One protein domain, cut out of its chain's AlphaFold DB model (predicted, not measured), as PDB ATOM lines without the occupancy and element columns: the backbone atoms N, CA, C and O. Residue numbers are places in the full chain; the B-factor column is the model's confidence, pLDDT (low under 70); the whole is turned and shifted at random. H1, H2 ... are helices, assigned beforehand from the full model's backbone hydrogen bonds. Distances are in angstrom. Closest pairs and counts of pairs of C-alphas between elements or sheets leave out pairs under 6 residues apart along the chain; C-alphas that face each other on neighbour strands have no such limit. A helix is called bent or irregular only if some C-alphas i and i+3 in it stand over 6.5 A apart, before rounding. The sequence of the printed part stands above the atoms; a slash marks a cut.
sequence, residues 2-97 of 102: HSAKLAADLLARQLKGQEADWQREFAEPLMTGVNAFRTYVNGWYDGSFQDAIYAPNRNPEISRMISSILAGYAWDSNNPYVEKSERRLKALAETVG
ATOM      1  N   HIS A   2     -12.776  24.700 281.715       89.56
ATOM      2  CA  HIS A   2     -13.637  23.578 281.305       89.56
ATOM      3  C   HIS A   2     -13.482  22.317 282.180       89.56
ATOM      4  O   HIS A   2     -14.478  21.798 282.673       89.56
ATOM      5  N   SER A   3     -12.246  21.887 282.467       93.31
ATOM      6  CA  SER A   3     -11.972  20.748 283.362       93.31
ATOM      7  C   SER A   3     -12.588  20.928 284.752       93.31
ATOM      8  O   SER A   3     -13.289  20.050 285.239       93.31
ATOM      9  N   ALA A   4     -12.382  22.090 285.374       95.69
ATOM     10  CA  ALA A   4     -12.936  22.387 286.692       95.69
ATOM     11  C   ALA A   4     -14.471  22.324 286.703       95.69
ATOM     12  O   ALA A   4     -15.043  21.788 287.644       95.69
ATOM     13  N   LYS A   5     -15.130  22.820 285.647       94.31
ATOM     14  CA  LYS A   5     -16.590  22.754 285.511       94.31
ATOM     15  C   LYS A   5     -17.086  21.305 285.446       94.31
ATOM     16  O   LYS A   5     -17.945  20.942 286.239       94.31
ATOM     17  N   LEU A   6     -16.510  20.479 284.566       94.88
ATOM     18  CA  LEU A   6     -16.881  19.061 284.447       94.88
ATOM     19  C   LEU A   6     -16.699  18.311 285.776       94.88
ATOM     20  O   LEU A   6     -17.597  17.598 286.215       94.88
ATOM     21  N   ALA A   7     -15.555  18.511 286.440       97.00
ATOM     22  CA  ALA A   7     -15.265  17.863 287.715       97.00
ATOM     23  C   ALA A   7     -16.217  18.319 288.827       97.00
ATOM     24  O   ALA A   7     -16.701  17.488 289.588       97.00
ATOM     25  N   ALA A   8     -16.497  19.622 288.923       97.50
ATOM     26  CA  ALA A   8     -17.384  20.167 289.946       97.50
ATOM     27  C   ALA A   8     -18.825  19.662 289.779       97.50
ATOM     28  O   ALA A   8     -19.442  19.249 290.763       97.50
ATOM     29  N   ASP A   9     -19.336  19.642 288.545       95.62
ATOM     30  CA  ASP A   9     -20.694  19.184 288.240       95.62
ATOM     31  C   ASP A   9     -20.852  17.676 288.544       95.62
ATOM     32  O   ASP A   9     -21.862  17.253 289.118       95.62
ATOM     33  N   LEU A  10     -19.840  16.854 288.230       97.06
ATOM     34  CA  LEU A  10     -19.844  15.418 288.532       97.06
ATOM     35  C   LEU A  10     -19.670  15.131 290.033       97.06
ATOM     36  O   LEU A  10     -20.426  14.343 290.605       97.06
ATOM     37  N   LEU A  11     -18.743  15.826 290.698       97.56
ATOM     38  CA  LEU A  11     -18.519  15.703 292.140       97.56
ATOM     39  C   LEU A  11     -19.779  16.058 292.936       97.56
ATOM     40  O   LEU A  11     -20.139  15.354 293.877       97.56
ATOM     41  N   ALA A  12     -20.484  17.121 292.542       97.12
ATOM     42  CA  ALA A  12     -21.721  17.532 293.199       97.12
ATOM     43  C   ALA A  12     -22.819  16.456 293.125       97.12
ATOM     44  O   ALA A  12     -23.619  16.347 294.056       97.12
ATOM     45  N   ARG A  13     -22.869  15.655 292.049       96.56
ATOM     46  CA  ARG A  13     -23.782  14.503 291.935       96.56
ATOM     47  C   ARG A  13     -23.347  13.343 292.817       96.56
ATOM     48  O   ARG A  13     -24.167  12.815 293.566       96.56
ATOM     49  N   GLN A  14     -22.059  13.008 292.794       96.88
ATOM     50  CA  GLN A  14     -21.514  11.935 293.620       96.88
ATOM     51  C   GLN A  14     -21.751  12.191 295.117       96.88
ATOM     52  O   GLN A  14     -22.185  11.297 295.840       96.88
ATOM     53  N   LEU A  15     -21.548  13.429 295.581       97.44
ATOM     54  CA  LEU A  15     -21.801  13.819 296.974       97.44
ATOM     55  C   LEU A  15     -23.283  13.723 297.379       97.44
ATOM     56  O   LEU A  15     -23.586  13.649 298.567       97.44
ATOM     57  N   LYS A  16     -24.209  13.691 296.413       97.38
ATOM     58  CA  LYS A  16     -25.646  13.451 296.633       97.38
ATOM     59  C   LYS A  16     -26.019  11.962 296.576       97.38
ATOM     60  O   LYS A  16     -27.205  11.644 296.596       97.38
ATOM     61  N   GLY A  17     -25.038  11.061 296.482       96.69
ATOM     62  CA  GLY A  17     -25.250   9.614 296.382       96.69
ATOM     63  C   GLY A  17     -25.726   9.142 295.006       96.69
ATOM     64  O   GLY A  17     -26.210   8.021 294.888       96.69
ATOM     65  N   GLN A  18     -25.625   9.987 293.975       96.88
ATOM     66  CA  GLN A  18     -25.936   9.599 292.599       96.88
ATOM     67  C   GLN A  18     -24.749   8.869 291.966       96.88
ATOM     68  O   GLN A  18     -23.597   9.087 292.349       96.88
ATOM     69  N   GLU A  19     -25.036   8.029 290.972       94.31
ATOM     70  CA  GLU A  19     -24.003   7.401 290.153       94.31
ATOM     71  C   GLU A  19     -23.201   8.474 289.397       94.31
ATOM     72  O   GLU A  19     -23.760   9.458 288.900       94.31
ATOM     73  N   ALA A  20     -21.880   8.300 289.367       95.88
ATOM     74  CA  ALA A  20     -20.939   9.225 288.755       95.88
ATOM     75  C   ALA A  20     -19.860   8.433 288.011       95.88
ATOM     76  O   ALA A  20     -18.982   7.833 288.638       95.88
ATOM     77  N   ASP A  21     -19.914   8.440 286.679       96.88
ATOM     78  CA  ASP A  21     -18.918   7.785 285.832       96.88
ATOM     79  C   ASP A  21     -17.820   8.787 285.452       96.88
ATOM     80  O   ASP A  21     -17.898   9.520 284.466       96.88
ATOM     81  N   TRP A  22     -16.756   8.824 286.253       96.81
ATOM     82  CA  TRP A  22     -15.606   9.709 286.032       96.81
ATOM     83  C   TRP A  22     -14.885   9.472 284.707       96.81
ATOM     84  O   TRP A  22     -14.264  10.397 284.176       96.81
ATOM     85  N   GLN A  23     -14.966   8.265 284.154       97.12
ATOM     86  CA  GLN A  23     -14.329   7.975 282.884       97.12
ATOM     87  C   GLN A  23     -15.133   8.601 281.744       97.12
ATOM     88  O   GLN A  23     -14.595   9.399 280.977       97.12
ATOM     89  N   ARG A  24     -16.430   8.298 281.672       96.56
ATOM     90  CA  ARG A  24     -17.288   8.729 280.560       96.56
ATOM     91  C   ARG A  24     -17.746  10.177 280.667       96.56
ATOM     92  O   ARG A  24     -17.942  10.834 279.652       96.56
ATOM     93  N   GLU A  25     -17.923  10.693 281.879       95.81
ATOM     94  CA  GLU A  25     -18.524  12.015 282.104       95.81
ATOM     95  C   GLU A  25     -17.488  13.114 282.386       95.81
ATOM     96  O   GLU A  25     -17.810  14.299 282.295       95.81
ATOM     97  N   PHE A  26     -16.238  12.748 282.691       96.62
ATOM     98  CA  PHE A  26     -15.148  13.702 282.907       96.62
ATOM     99  C   PHE A  26     -13.945  13.443 281.997       96.62
ATOM    100  O   PHE A  26     -13.576  14.330 281.225       96.62
ATOM    101  N   ALA A  27     -13.332  12.257 282.067       96.69
ATOM    102  CA  ALA A  27     -12.073  11.996 281.373       96.69
ATOM    103  C   ALA A  27     -12.238  12.019 279.846       96.69
ATOM    104  O   ALA A  27     -11.515  12.745 279.168       96.69
ATOM    105  N   GLU A  28     -13.208  11.280 279.304       95.31
ATOM    106  CA  GLU A  28     -13.468  11.215 277.861       95.31
ATOM    107  C   GLU A  28     -13.799  12.596 277.250       95.31
ATOM    108  O   GLU A  28     -13.091  12.997 276.318       95.31
ATOM    109  N   PRO A  29     -14.758  13.389 277.781       94.06
ATOM    110  CA  PRO A  29     -15.057  14.722 277.252       94.06
ATOM    111  C   PRO A  29     -13.884  15.692 277.387       94.06
ATOM    112  O   PRO A  29     -13.618  16.498 276.491       94.06
ATOM    113  N   LEU A  30     -13.144  15.618 278.499       95.19
ATOM    114  CA  LEU A  30     -11.972  16.460 278.698       95.19
ATOM    115  C   LEU A  30     -10.900  16.157 277.648       95.19
ATOM    116  O   LEU A  30     -10.317  17.088 277.081       95.19
ATOM    117  N   MET A  31     -10.675  14.873 277.368       94.94
ATOM    118  CA  MET A  31      -9.666  14.417 276.421       94.94
ATOM    119  C   MET A  31      -9.937  14.878 274.992       94.94
ATOM    120  O   MET A  31      -8.969  15.088 274.268       94.94
ATOM    121  N   THR A  32     -11.186  15.127 274.588       93.00
ATOM    122  CA  THR A  32     -11.493  15.714 273.272       93.00
ATOM    123  C   THR A  32     -10.728  17.019 273.043       93.00
ATOM    124  O   THR A  32      -9.967  17.127 272.081       93.00
ATOM    125  N   GLY A  33     -10.847  17.985 273.958       94.00
ATOM    126  CA  GLY A  33     -10.149  19.265 273.817       94.00
ATOM    127  C   GLY A  33      -8.643  19.163 274.025       94.00
ATOM    128  O   GLY A  33      -7.879  19.819 273.317       94.00
ATOM    129  N   VAL A  34      -8.191  18.295 274.938       94.88
ATOM    130  CA  VAL A  34      -6.754  18.037 275.139       94.88
ATOM    131  C   VAL A  34      -6.121  17.450 273.875       94.88
ATOM    132  O   VAL A  34      -5.039  17.876 273.476       94.88
ATOM    133  N   ASN A  35      -6.792  16.498 273.225       95.44
ATOM    134  CA  ASN A  35      -6.332  15.886 271.982       95.44
ATOM    135  C   ASN A  35      -6.321  16.903 270.839       95.44
ATOM    136  O   ASN A  35      -5.324  16.971 270.126       95.44
ATOM    137  N   ALA A  36      -7.366  17.729 270.712       95.25
ATOM    138  CA  ALA A  36      -7.411  18.793 269.713       95.25
ATOM    139  C   ALA A  36      -6.221  19.751 269.868       95.25
ATOM    140  O   ALA A  36      -5.468  19.943 268.918       95.25
ATOM    141  N   PHE A  37      -5.975  20.281 271.072       93.94
ATOM    142  CA  PHE A  37      -4.804  21.127 271.329       93.94
ATOM    143  C   PHE A  37      -3.486  20.410 271.037       93.94
ATOM    144  O   PHE A  37      -2.615  20.986 270.385       93.94
ATOM    145  N   ARG A  38      -3.343  19.152 271.477       95.38
ATOM    146  CA  ARG A  38      -2.140  18.355 271.210       95.38
ATOM    147  C   ARG A  38      -1.873  18.237 269.713       95.38
ATOM    148  O   ARG A  38      -0.724  18.372 269.316       95.38
ATOM    149  N   THR A  39      -2.903  18.037 268.891       96.56
ATOM    150  CA  THR A  39      -2.755  18.003 267.431       96.56
ATOM    151  C   THR A  39      -2.091  19.271 266.903       96.56
ATOM    152  O   THR A  39      -1.134  19.161 266.150       96.56
ATOM    153  N   TYR A  40      -2.553  20.461 267.294       95.06
ATOM    154  CA  TYR A  40      -1.987  21.712 266.769       95.06
ATOM    155  C   TYR A  40      -0.604  22.024 267.336       95.06
ATOM    156  O   TYR A  40       0.233  22.569 266.623       95.06
ATOM    157  N   VAL A  41      -0.337  21.649 268.590       94.81
ATOM    158  CA  VAL A  41       1.008  21.762 269.174       94.81
ATOM    159  C   VAL A  41       1.985  20.840 268.446       94.81
ATOM    160  O   VAL A  41       3.041  21.292 268.022       94.81
ATOM    161  N   ASN A  42       1.627  19.570 268.240       96.31
ATOM    162  CA  ASN A  42       2.455  18.630 267.484       96.31
ATOM    163  C   ASN A  42       2.638  19.096 266.037       96.31
ATOM    164  O   ASN A  42       3.764  19.141 265.556       96.31
ATOM    165  N   GLY A  43       1.548  19.538 265.406       95.62
ATOM    166  CA  GLY A  43       1.546  20.069 264.049       95.62
ATOM    167  C   GLY A  43       2.442  21.296 263.874       95.62
ATOM    168  O   GLY A  43       2.992  21.543 262.805       95.62
ATOM    169  N   TRP A  44       2.611  22.091 264.932       94.88
ATOM    170  CA  TRP A  44       3.565  23.192 264.923       94.88
ATOM    171  C   TRP A  44       5.009  22.685 264.864       94.88
ATOM    172  O   TRP A  44       5.812  23.233 264.115       94.88
ATOM    173  N   TYR A  45       5.337  21.642 265.630       94.88
ATOM    174  CA  TYR A  45       6.687  21.074 265.674       94.88
ATOM    175  C   TYR A  45       7.034  20.217 264.454       94.88
ATOM    176  O   TYR A  45       8.197  20.195 264.060       94.88
ATOM    177  N   ASP A  46       6.062  19.524 263.859       94.69
ATOM    178  CA  ASP A  46       6.270  18.719 262.647       94.69
ATOM    179  C   ASP A  46       6.106  19.513 261.336       94.69
ATOM    180  O   ASP A  46       6.399  18.989 260.263       94.69
ATOM    181  N   GLY A  47       5.675  20.775 261.423       93.44
ATOM    182  CA  GLY A  47       5.512  21.689 260.292       93.44
ATOM    183  C   GLY A  47       4.129  21.662 259.638       93.44
ATOM    184  O   GLY A  47       3.735  22.663 259.046       93.44
ATOM    185  N   SER A  48       3.326  20.609 259.825       94.00
ATOM    186  CA  SER A  48       2.017  20.464 259.164       94.00
ATOM    187  C   SER A  48       1.035  21.595 259.489       94.00
ATOM    188  O   SER A  48       0.206  21.986 258.663       94.00
ATOM    189  N   PHE A  49       1.126  22.162 260.694       94.50
ATOM    190  CA  PHE A  49       0.323  23.319 261.061       94.50
ATOM    191  C   PHE A  49       0.842  24.616 260.444       94.50
ATOM    192  O   PHE A  49       0.034  25.470 260.080       94.50
ATOM    193  N   GLN A  50       2.159  24.749 260.287       92.25
ATOM    194  CA  GLN A  50       2.777  25.904 259.634       92.25
ATOM    195  C   GLN A  50       2.364  25.957 258.159       92.25
ATOM    196  O   GLN A  50       1.834  26.978 257.715       92.25
ATOM    197  N   ASP A  51       2.441  24.819 257.465       91.62
ATOM    198  CA  ASP A  51       1.963  24.651 256.089       91.62
ATOM    199  C   ASP A  51       0.517  25.156 255.934       91.62
ATOM    200  O   ASP A  51       0.201  25.974 255.066       91.62
ATOM    201  N   ALA A  52      -0.371  24.746 256.843       90.44
ATOM    202  CA  ALA A  52      -1.781  25.123 256.818       90.44
ATOM    203  C   ALA A  52      -2.044  26.627 257.046       90.44
ATOM    204  O   ALA A  52      -2.956  27.190 256.428       90.44
ATOM    205  N   ILE A  53      -1.307  27.290 257.946       89.94
ATOM    206  CA  ILE A  53      -1.555  28.705 258.295       89.94
ATOM    207  C   ILE A  53      -0.843  29.692 257.371       89.94
ATOM    208  O   ILE A  53      -1.294  30.834 257.255       89.94
ATOM    209  N   TYR A  54       0.229  29.276 256.705       89.88
ATOM    210  CA  TYR A  54       0.989  30.139 255.806       89.88
ATOM    211  C   TYR A  54       0.717  29.873 254.325       89.88
ATOM    212  O   TYR A  54       1.224  30.602 253.476       89.88
ATOM    213  N   ALA A  55      -0.134  28.895 253.999       89.88
ATOM    214  CA  ALA A  55      -0.563  28.663 252.629       89.88
ATOM    215  C   ALA A  55      -1.131  29.948 251.972       89.88
ATOM    216  O   ALA A  55      -1.947  30.651 252.579       89.88
ATOM    217  N   PRO A  56      -0.759  30.257 250.715       84.88
ATOM    218  CA  PRO A  56      -1.150  31.507 250.056       84.88
ATOM    219  C   PRO A  56      -2.653  31.590 249.747       84.88
ATOM    220  O   PRO A  56      -3.241  32.665 249.819       84.88
ATOM    221  N   ASN A  57      -3.306  30.456 249.462       83.69
ATOM    222  CA  ASN A  57      -4.731  30.379 249.110       83.69
ATOM    223  C   ASN A  57      -5.546  29.668 250.199       83.69
ATOM    224  O   ASN A  57      -6.149  28.618 249.977       83.69
ATOM    225  N   ARG A  58      -5.548  30.226 251.412       86.50
ATOM    226  CA  ARG A  58      -6.281  29.649 252.547       86.50
ATOM    227  C   ARG A  58      -7.782  29.854 252.432       86.50
ATOM    228  O   ARG A  58      -8.258  30.958 252.182       86.50
ATOM    229  N   ASN A  59      -8.541  28.811 252.763       90.06
ATOM    230  CA  ASN A  59      -9.971  28.950 253.007       90.06
ATOM    231  C   ASN A  59     -10.193  29.747 254.322       90.06
ATOM    232  O   ASN A  59      -9.750  29.301 255.395       90.06
ATOM    233  N   PRO A  60     -10.881  30.907 254.284       91.25
ATOM    234  CA  PRO A  60     -11.139  31.722 255.473       91.25
ATOM    235  C   PRO A  60     -11.957  30.995 256.546       91.25
ATOM    236  O   PRO A  60     -11.804  31.257 257.738       91.25
ATOM    237  N   GLU A  61     -12.819  30.063 256.141       93.44
ATOM    238  CA  GLU A  61     -13.642  29.274 257.053       93.44
ATOM    239  C   GLU A  61     -12.808  28.285 257.868       93.44
ATOM    240  O   GLU A  61     -12.937  28.231 259.090       93.44
ATOM    241  N   ILE A  62     -11.882  27.582 257.211       91.50
ATOM    242  CA  ILE A  62     -10.912  26.692 257.866       91.50
ATOM    243  C   ILE A  62     -10.051  27.473 258.855       91.50
ATOM    244  O   ILE A  62      -9.867  27.056 259.996       91.50
ATOM    245  N   SER A  63      -9.589  28.650 258.438       92.00
ATOM    246  CA  SER A  63      -8.810  29.538 259.298       92.00
ATOM    247  C   SER A  63      -9.579  29.923 260.561       92.00
ATOM    248  O   SER A  63      -9.032  29.841 261.655       92.00
ATOM    249  N   ARG A  64     -10.867  30.267 260.433       94.38
ATOM    250  CA  ARG A  64     -11.739  30.592 261.571       94.38
ATOM    251  C   ARG A  64     -11.938  29.400 262.508       94.38
ATOM    252  O   ARG A  64     -11.879  29.577 263.722       94.38
ATOM    253  N   MET A  65     -12.149  28.209 261.948       95.44
ATOM    254  CA  MET A  65     -12.299  26.970 262.717       95.44
ATOM    255  C   MET A  65     -11.044  26.647 263.529       95.44
ATOM    256  O   MET A  65     -11.146  26.281 264.691       95.44
ATOM    257  N   ILE A  66      -9.854  26.823 262.958       93.00
ATOM    258  CA  ILE A  66      -8.591  26.639 263.682       93.00
ATOM    259  C   ILE A  66      -8.417  27.733 264.746       93.00
ATOM    260  O   ILE A  66      -8.084  27.439 265.895       93.00
ATOM    261  N   SER A  67      -8.680  28.997 264.405       93.50
ATOM    262  CA  SER A  67      -8.571  30.112 265.352       93.50
ATOM    263  C   SER A  67      -9.494  29.955 266.563       93.50
ATOM    264  O   SER A  67      -9.104  30.344 267.660       93.50
ATOM    265  N   SER A  68     -10.684  29.363 266.411       95.06
ATOM    266  CA  SER A  68     -11.581  29.130 267.552       95.06
ATOM    267  C   SER A  68     -10.975  28.157 268.569       95.06
ATOM    268  O   SER A  68     -11.145  28.339 269.773       95.06
ATOM    269  N   ILE A  69     -10.209  27.166 268.108       93.19
ATOM    270  CA  ILE A  69      -9.505  26.212 268.976       93.19
ATOM    271  C   ILE A  69      -8.448  26.951 269.792       93.19
ATOM    272  O   ILE A  69      -8.427  26.827 271.016       93.19
ATOM    273  N   LEU A  70      -7.643  27.795 269.138       90.38
ATOM    274  CA  LEU A  70      -6.629  28.630 269.794       90.38
ATOM    275  C   LEU A  70      -7.238  29.644 270.775       90.38
ATOM    276  O   LEU A  70      -6.628  29.959 271.791       90.38
ATOM    277  N   ALA A  71      -8.463  30.104 270.513       92.56
ATOM    278  CA  ALA A  71      -9.231  30.955 271.421       92.56
ATOM    279  C   ALA A  71      -9.834  30.195 272.625       92.56
ATOM    280  O   ALA A  71     -10.506  30.800 273.459       92.56
ATOM    281  N   GLY A  72      -9.603  28.883 272.738       88.81
ATOM    282  CA  GLY A  72     -10.045  28.066 273.868       88.81
ATOM    283  C   GLY A  72     -11.353  27.304 273.644       88.81
ATOM    284  O   GLY A  72     -11.798  26.604 274.554       88.81
ATOM    285  N   TYR A  73     -11.943  27.356 272.444       93.25
ATOM    286  CA  TYR A  73     -13.150  26.596 272.081       93.25
ATOM    287  C   TYR A  73     -12.828  25.164 271.617       93.25
ATOM    288  O   TYR A  73     -13.485  24.615 270.737       93.25
ATOM    289  N   ALA A  74     -11.824  24.526 272.224       93.69
ATOM    290  CA  ALA A  74     -11.369  23.181 271.861       93.69
ATOM    291  C   ALA A  74     -12.351  22.051 272.227       93.69
ATOM    292  O   ALA A  74     -12.067  20.895 271.953       93.69
ATOM    293  N   TRP A  75     -13.492  22.363 272.842       94.88
ATOM    294  CA  TRP A  75     -14.548  21.397 273.173       94.88
ATOM    295  C   TRP A  75     -15.817  21.582 272.328       94.88
ATOM    296  O   TRP A  75     -16.825  20.937 272.598       94.88
ATOM    297  N   ASP A  76     -15.790  22.450 271.309       94.75
ATOM    298  CA  ASP A  76     -16.897  22.571 270.357       94.75
ATOM    299  C   ASP A  76     -16.861  21.419 269.343       94.75
ATOM    300  O   ASP A  76     -16.117  21.453 268.363       94.75
ATOM    301  N   SER A  77     -17.671  20.387 269.578       90.00
ATOM    302  CA  SER A  77     -17.764  19.208 268.711       90.00
ATOM    303  C   SER A  77     -18.423  19.478 267.354       90.00
ATOM    304  O   SER A  77     -18.313  18.636 266.465       90.00
ATOM    305  N   ASN A  78     -19.054  20.641 267.149       94.19
ATOM    306  CA  ASN A  78     -19.542  21.040 265.823       94.19
ATOM    307  C   ASN A  78     -18.398  21.483 264.907       94.19
ATOM    308  O   ASN A  78     -18.549  21.494 263.685       94.19
ATOM    309  N   ASN A  79     -17.251  21.843 265.486       95.75
ATOM    310  CA  ASN A  79     -16.068  22.186 264.728       95.75
ATOM    311  C   ASN A  79     -15.342  20.897 264.280       95.75
ATOM    312  O   ASN A  79     -14.755  20.193 265.110       95.75
ATOM    313  N   PRO A  80     -15.287  20.583 262.971       95.06
ATOM    314  CA  PRO A  80     -14.621  19.376 262.482       95.06
ATOM    315  C   PRO A  80     -13.114  19.358 262.781       95.06
ATOM    316  O   PRO A  80     -12.516  18.283 262.816       95.06
ATOM    317  N   TYR A  81     -12.505  20.526 263.005       95.62
ATOM    318  CA  TYR A  81     -11.101  20.685 263.386       95.62
ATOM    319  C   TYR A  81     -10.844  20.435 264.881       95.62
ATOM    320  O   TYR A  81      -9.684  20.331 265.280       95.62
ATOM    321  N   VAL A  82     -11.903  20.289 265.686       96.06
ATOM    322  CA  VAL A  82     -11.867  19.748 267.054       96.06
ATOM    323  C   VAL A  82     -12.117  18.241 267.026       96.06
ATOM    324  O   VAL A  82     -11.264  17.468 267.448       96.06
ATOM    325  N   GLU A  83     -13.263  17.814 266.483       93.38
ATOM    326  CA  GLU A  83     -13.727  16.416 266.534       93.38
ATOM    327  C   GLU A  83     -12.770  15.446 265.818       93.38
ATOM    328  O   GLU A  83     -12.557  14.318 266.256       93.38
ATOM    329  N   LYS A  84     -12.187  15.887 264.697       94.06
ATOM    330  CA  LYS A  84     -11.307  15.084 263.837       94.06
ATOM    331  C   LYS A  84      -9.972  15.795 263.596       94.06
ATOM    332  O   LYS A  84      -9.450  15.739 262.481       94.06
ATOM    333  N   SER A  85      -9.451  16.473 264.623       95.62
ATOM    334  CA  SER A  85      -8.301  17.386 264.542       95.62
ATOM    335  C   SER A  85      -7.122  16.811 263.750       95.62
ATOM    336  O   SER A  85      -6.711  17.405 262.758       95.62
ATOM    337  N   GLU A  86      -6.616  15.637 264.132       95.00
ATOM    338  CA  GLU A  86      -5.418  15.029 263.536       95.00
ATOM    339  C   GLU A  86      -5.609  14.713 262.050       95.00
ATOM    340  O   GLU A  86      -4.836  15.155 261.200       95.00
ATOM    341  N   ARG A  87      -6.701  14.015 261.715       95.69
ATOM    342  CA  ARG A  87      -7.028  13.666 260.329       95.69
ATOM    343  C   ARG A  87      -7.226  14.911 259.464       95.69
ATOM    344  O   ARG A  87      -6.814  14.916 258.307       95.69
ATOM    345  N   ARG A  88      -7.900  15.937 259.992       95.62
ATOM    346  CA  ARG A  88      -8.201  17.172 259.256       95.62
ATOM    347  C   ARG A  88      -6.952  18.008 259.026       95.62
ATOM    348  O   ARG A  88      -6.770  18.478 257.909       95.62
ATOM    349  N   LEU A  89      -6.103  18.158 260.043       95.25
ATOM    350  CA  LEU A  89      -4.857  18.904 259.917       95.25
ATOM    351  C   LEU A  89      -3.915  18.236 258.914       95.25
ATOM    352  O   LEU A  89      -3.434  18.903 258.006       95.25
ATOM    353  N   LYS A  90      -3.734  16.915 259.018       94.31
ATOM    354  CA  LYS A  90      -2.907  16.153 258.078       94.31
ATOM    355  C   LYS A  90      -3.391  16.300 256.635       94.31
ATOM    356  O   LYS A  90      -2.608  16.651 255.762       94.31
ATOM    357  N   ALA A  91      -4.687  16.093 256.394       94.12
ATOM    358  CA  ALA A  91      -5.257  16.236 255.056       94.12
ATOM    359  C   ALA A  91      -5.115  17.670 254.516       94.12
ATOM    360  O   ALA A  91      -4.884  17.864 253.324       94.12
ATOM    361  N   LEU A  92      -5.251  18.677 255.384       93.38
ATOM    362  CA  LEU A  92      -5.062  20.072 255.007       93.38
ATOM    363  C   LEU A  92      -3.607  20.346 254.609       93.38
ATOM    364  O   LEU A  92      -3.399  20.902 253.536       93.38
ATOM    365  N   ALA A  93      -2.636  19.914 255.418       92.06
ATOM    366  CA  ALA A  93      -1.205  20.048 255.138       92.06
ATOM    367  C   ALA A  93      -0.816  19.369 253.812       92.06
ATOM    368  O   ALA A  93      -0.179  19.978 252.960       92.06
ATOM    369  N   GLU A  94      -1.301  18.145 253.576       91.75
ATOM    370  CA  GLU A  94      -1.102  17.422 252.310       91.75
ATOM    371  C   GLU A  94      -1.699  18.166 251.103       91.75
ATOM    372  O   GLU A  94      -1.153  18.103 250.004       91.75
ATOM    373  N   THR A  95      -2.812  18.881 251.300       91.00
ATOM    374  CA  THR A  95      -3.484  19.634 250.227       91.00
ATOM    375  C   THR A  95      -2.750  20.928 249.882       91.00
ATOM    376  O   THR A  95      -2.711  21.312 248.715       91.00
ATOM    377  N   VAL A  96      -2.204  21.625 250.882       89.00
ATOM    378  CA  VAL A  96      -1.517  22.911 250.670       89.00
ATOM    379  C   VAL A  96      -0.038  22.749 250.311       89.00
ATOM    380  O   VAL A  96       0.518  23.641 249.674       89.00
ATOM    381  N   GLY A  97       0.567  21.605 250.645       85.06
ATOM    382  CA  GLY A  97       1.978  21.313 250.404       85.06
ATOM    383  C   GLY A  97       2.914  21.950 251.435       85.06
ATOM    384  O   GLY A  97       2.501  22.776 252.244       85.06
TER     385      GLY A  97
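Overview. This is residues 2 to 97 of the 102 residues of an uncharacterized protein of Eikenella corrodens ATCC 23834 (UniProt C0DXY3). One long helix, H2, is the spine of an elongated rod: H1 folds back along its first part as a helical hairpin, and H3, H4, H5 and H6 gather round its last part as a small head. In that head H6 runs alongside the last part of H2, H3 packs on H6 at a steep tilt, and the short H5 sits between H2 and H4, touching both. The printed part has 96 residues with six named helices, H1 to H6 in order, and no named strand; its class is all helix. It is loose, with a radius of gyration of the C-alphas of 16.4 A, and spans 56 by 22 by 16 A.

Along the chain. H2, residues 22 to 46, is 33.3 A long and has a kink of 29 degrees near residue 29; it is only just irregular, with C-alphas 25 and 28 6.6 A apart. H1, residues 2 to 14, begins at C-alpha 2 (-13.637, 23.578, 281.305) and is 18.7 A long. H3 is residues 48 to 54, 10.3 A; H4 residues 60 to 70, 15.3 A; H5 residues 80 to 83, 5.1 A. H6, residues 85 to 96, 16.4 A, ends at C-alpha 96 (-1.517, 22.911, 250.670).

Arrangement. H2 is the hub. Its residues 22 to 30 touch H1, at a shallow tilt of 12 degrees, opposite ways; the closest C-alphas, of Leu 6 and Phe 26, are 5.8 A apart. Its residues 35 to 43 touch residues 85 to 89 of H6, at a shallow tilt of 23 degrees, the same way, closest at the C-alphas of Ala 36 and Ser 85, 5.4 A. H3 touches H6 at a steep tilt of 57 degrees, with the C-alphas of Ser 48 and Ala 93 closest, 5.2 A. H4 touches H5, closest at the C-alphas of Met 65 and Tyr 81, 6.4 A. H1 and H6 are apart. Every O i to N i+4 pair is within hydrogen-bond range in H1, H3 and H6, against 18 of 21 in H2 and 6 of 7 in H4; H5 is too short for such a pair.

Size, cuts and confidence. The C-alphas farthest apart, of Gly 17 and Pro 56, are 56.6 A apart. The printed part has no cut and no long link. Its mean pLDDT is 93.9, and no printed residue is under 70.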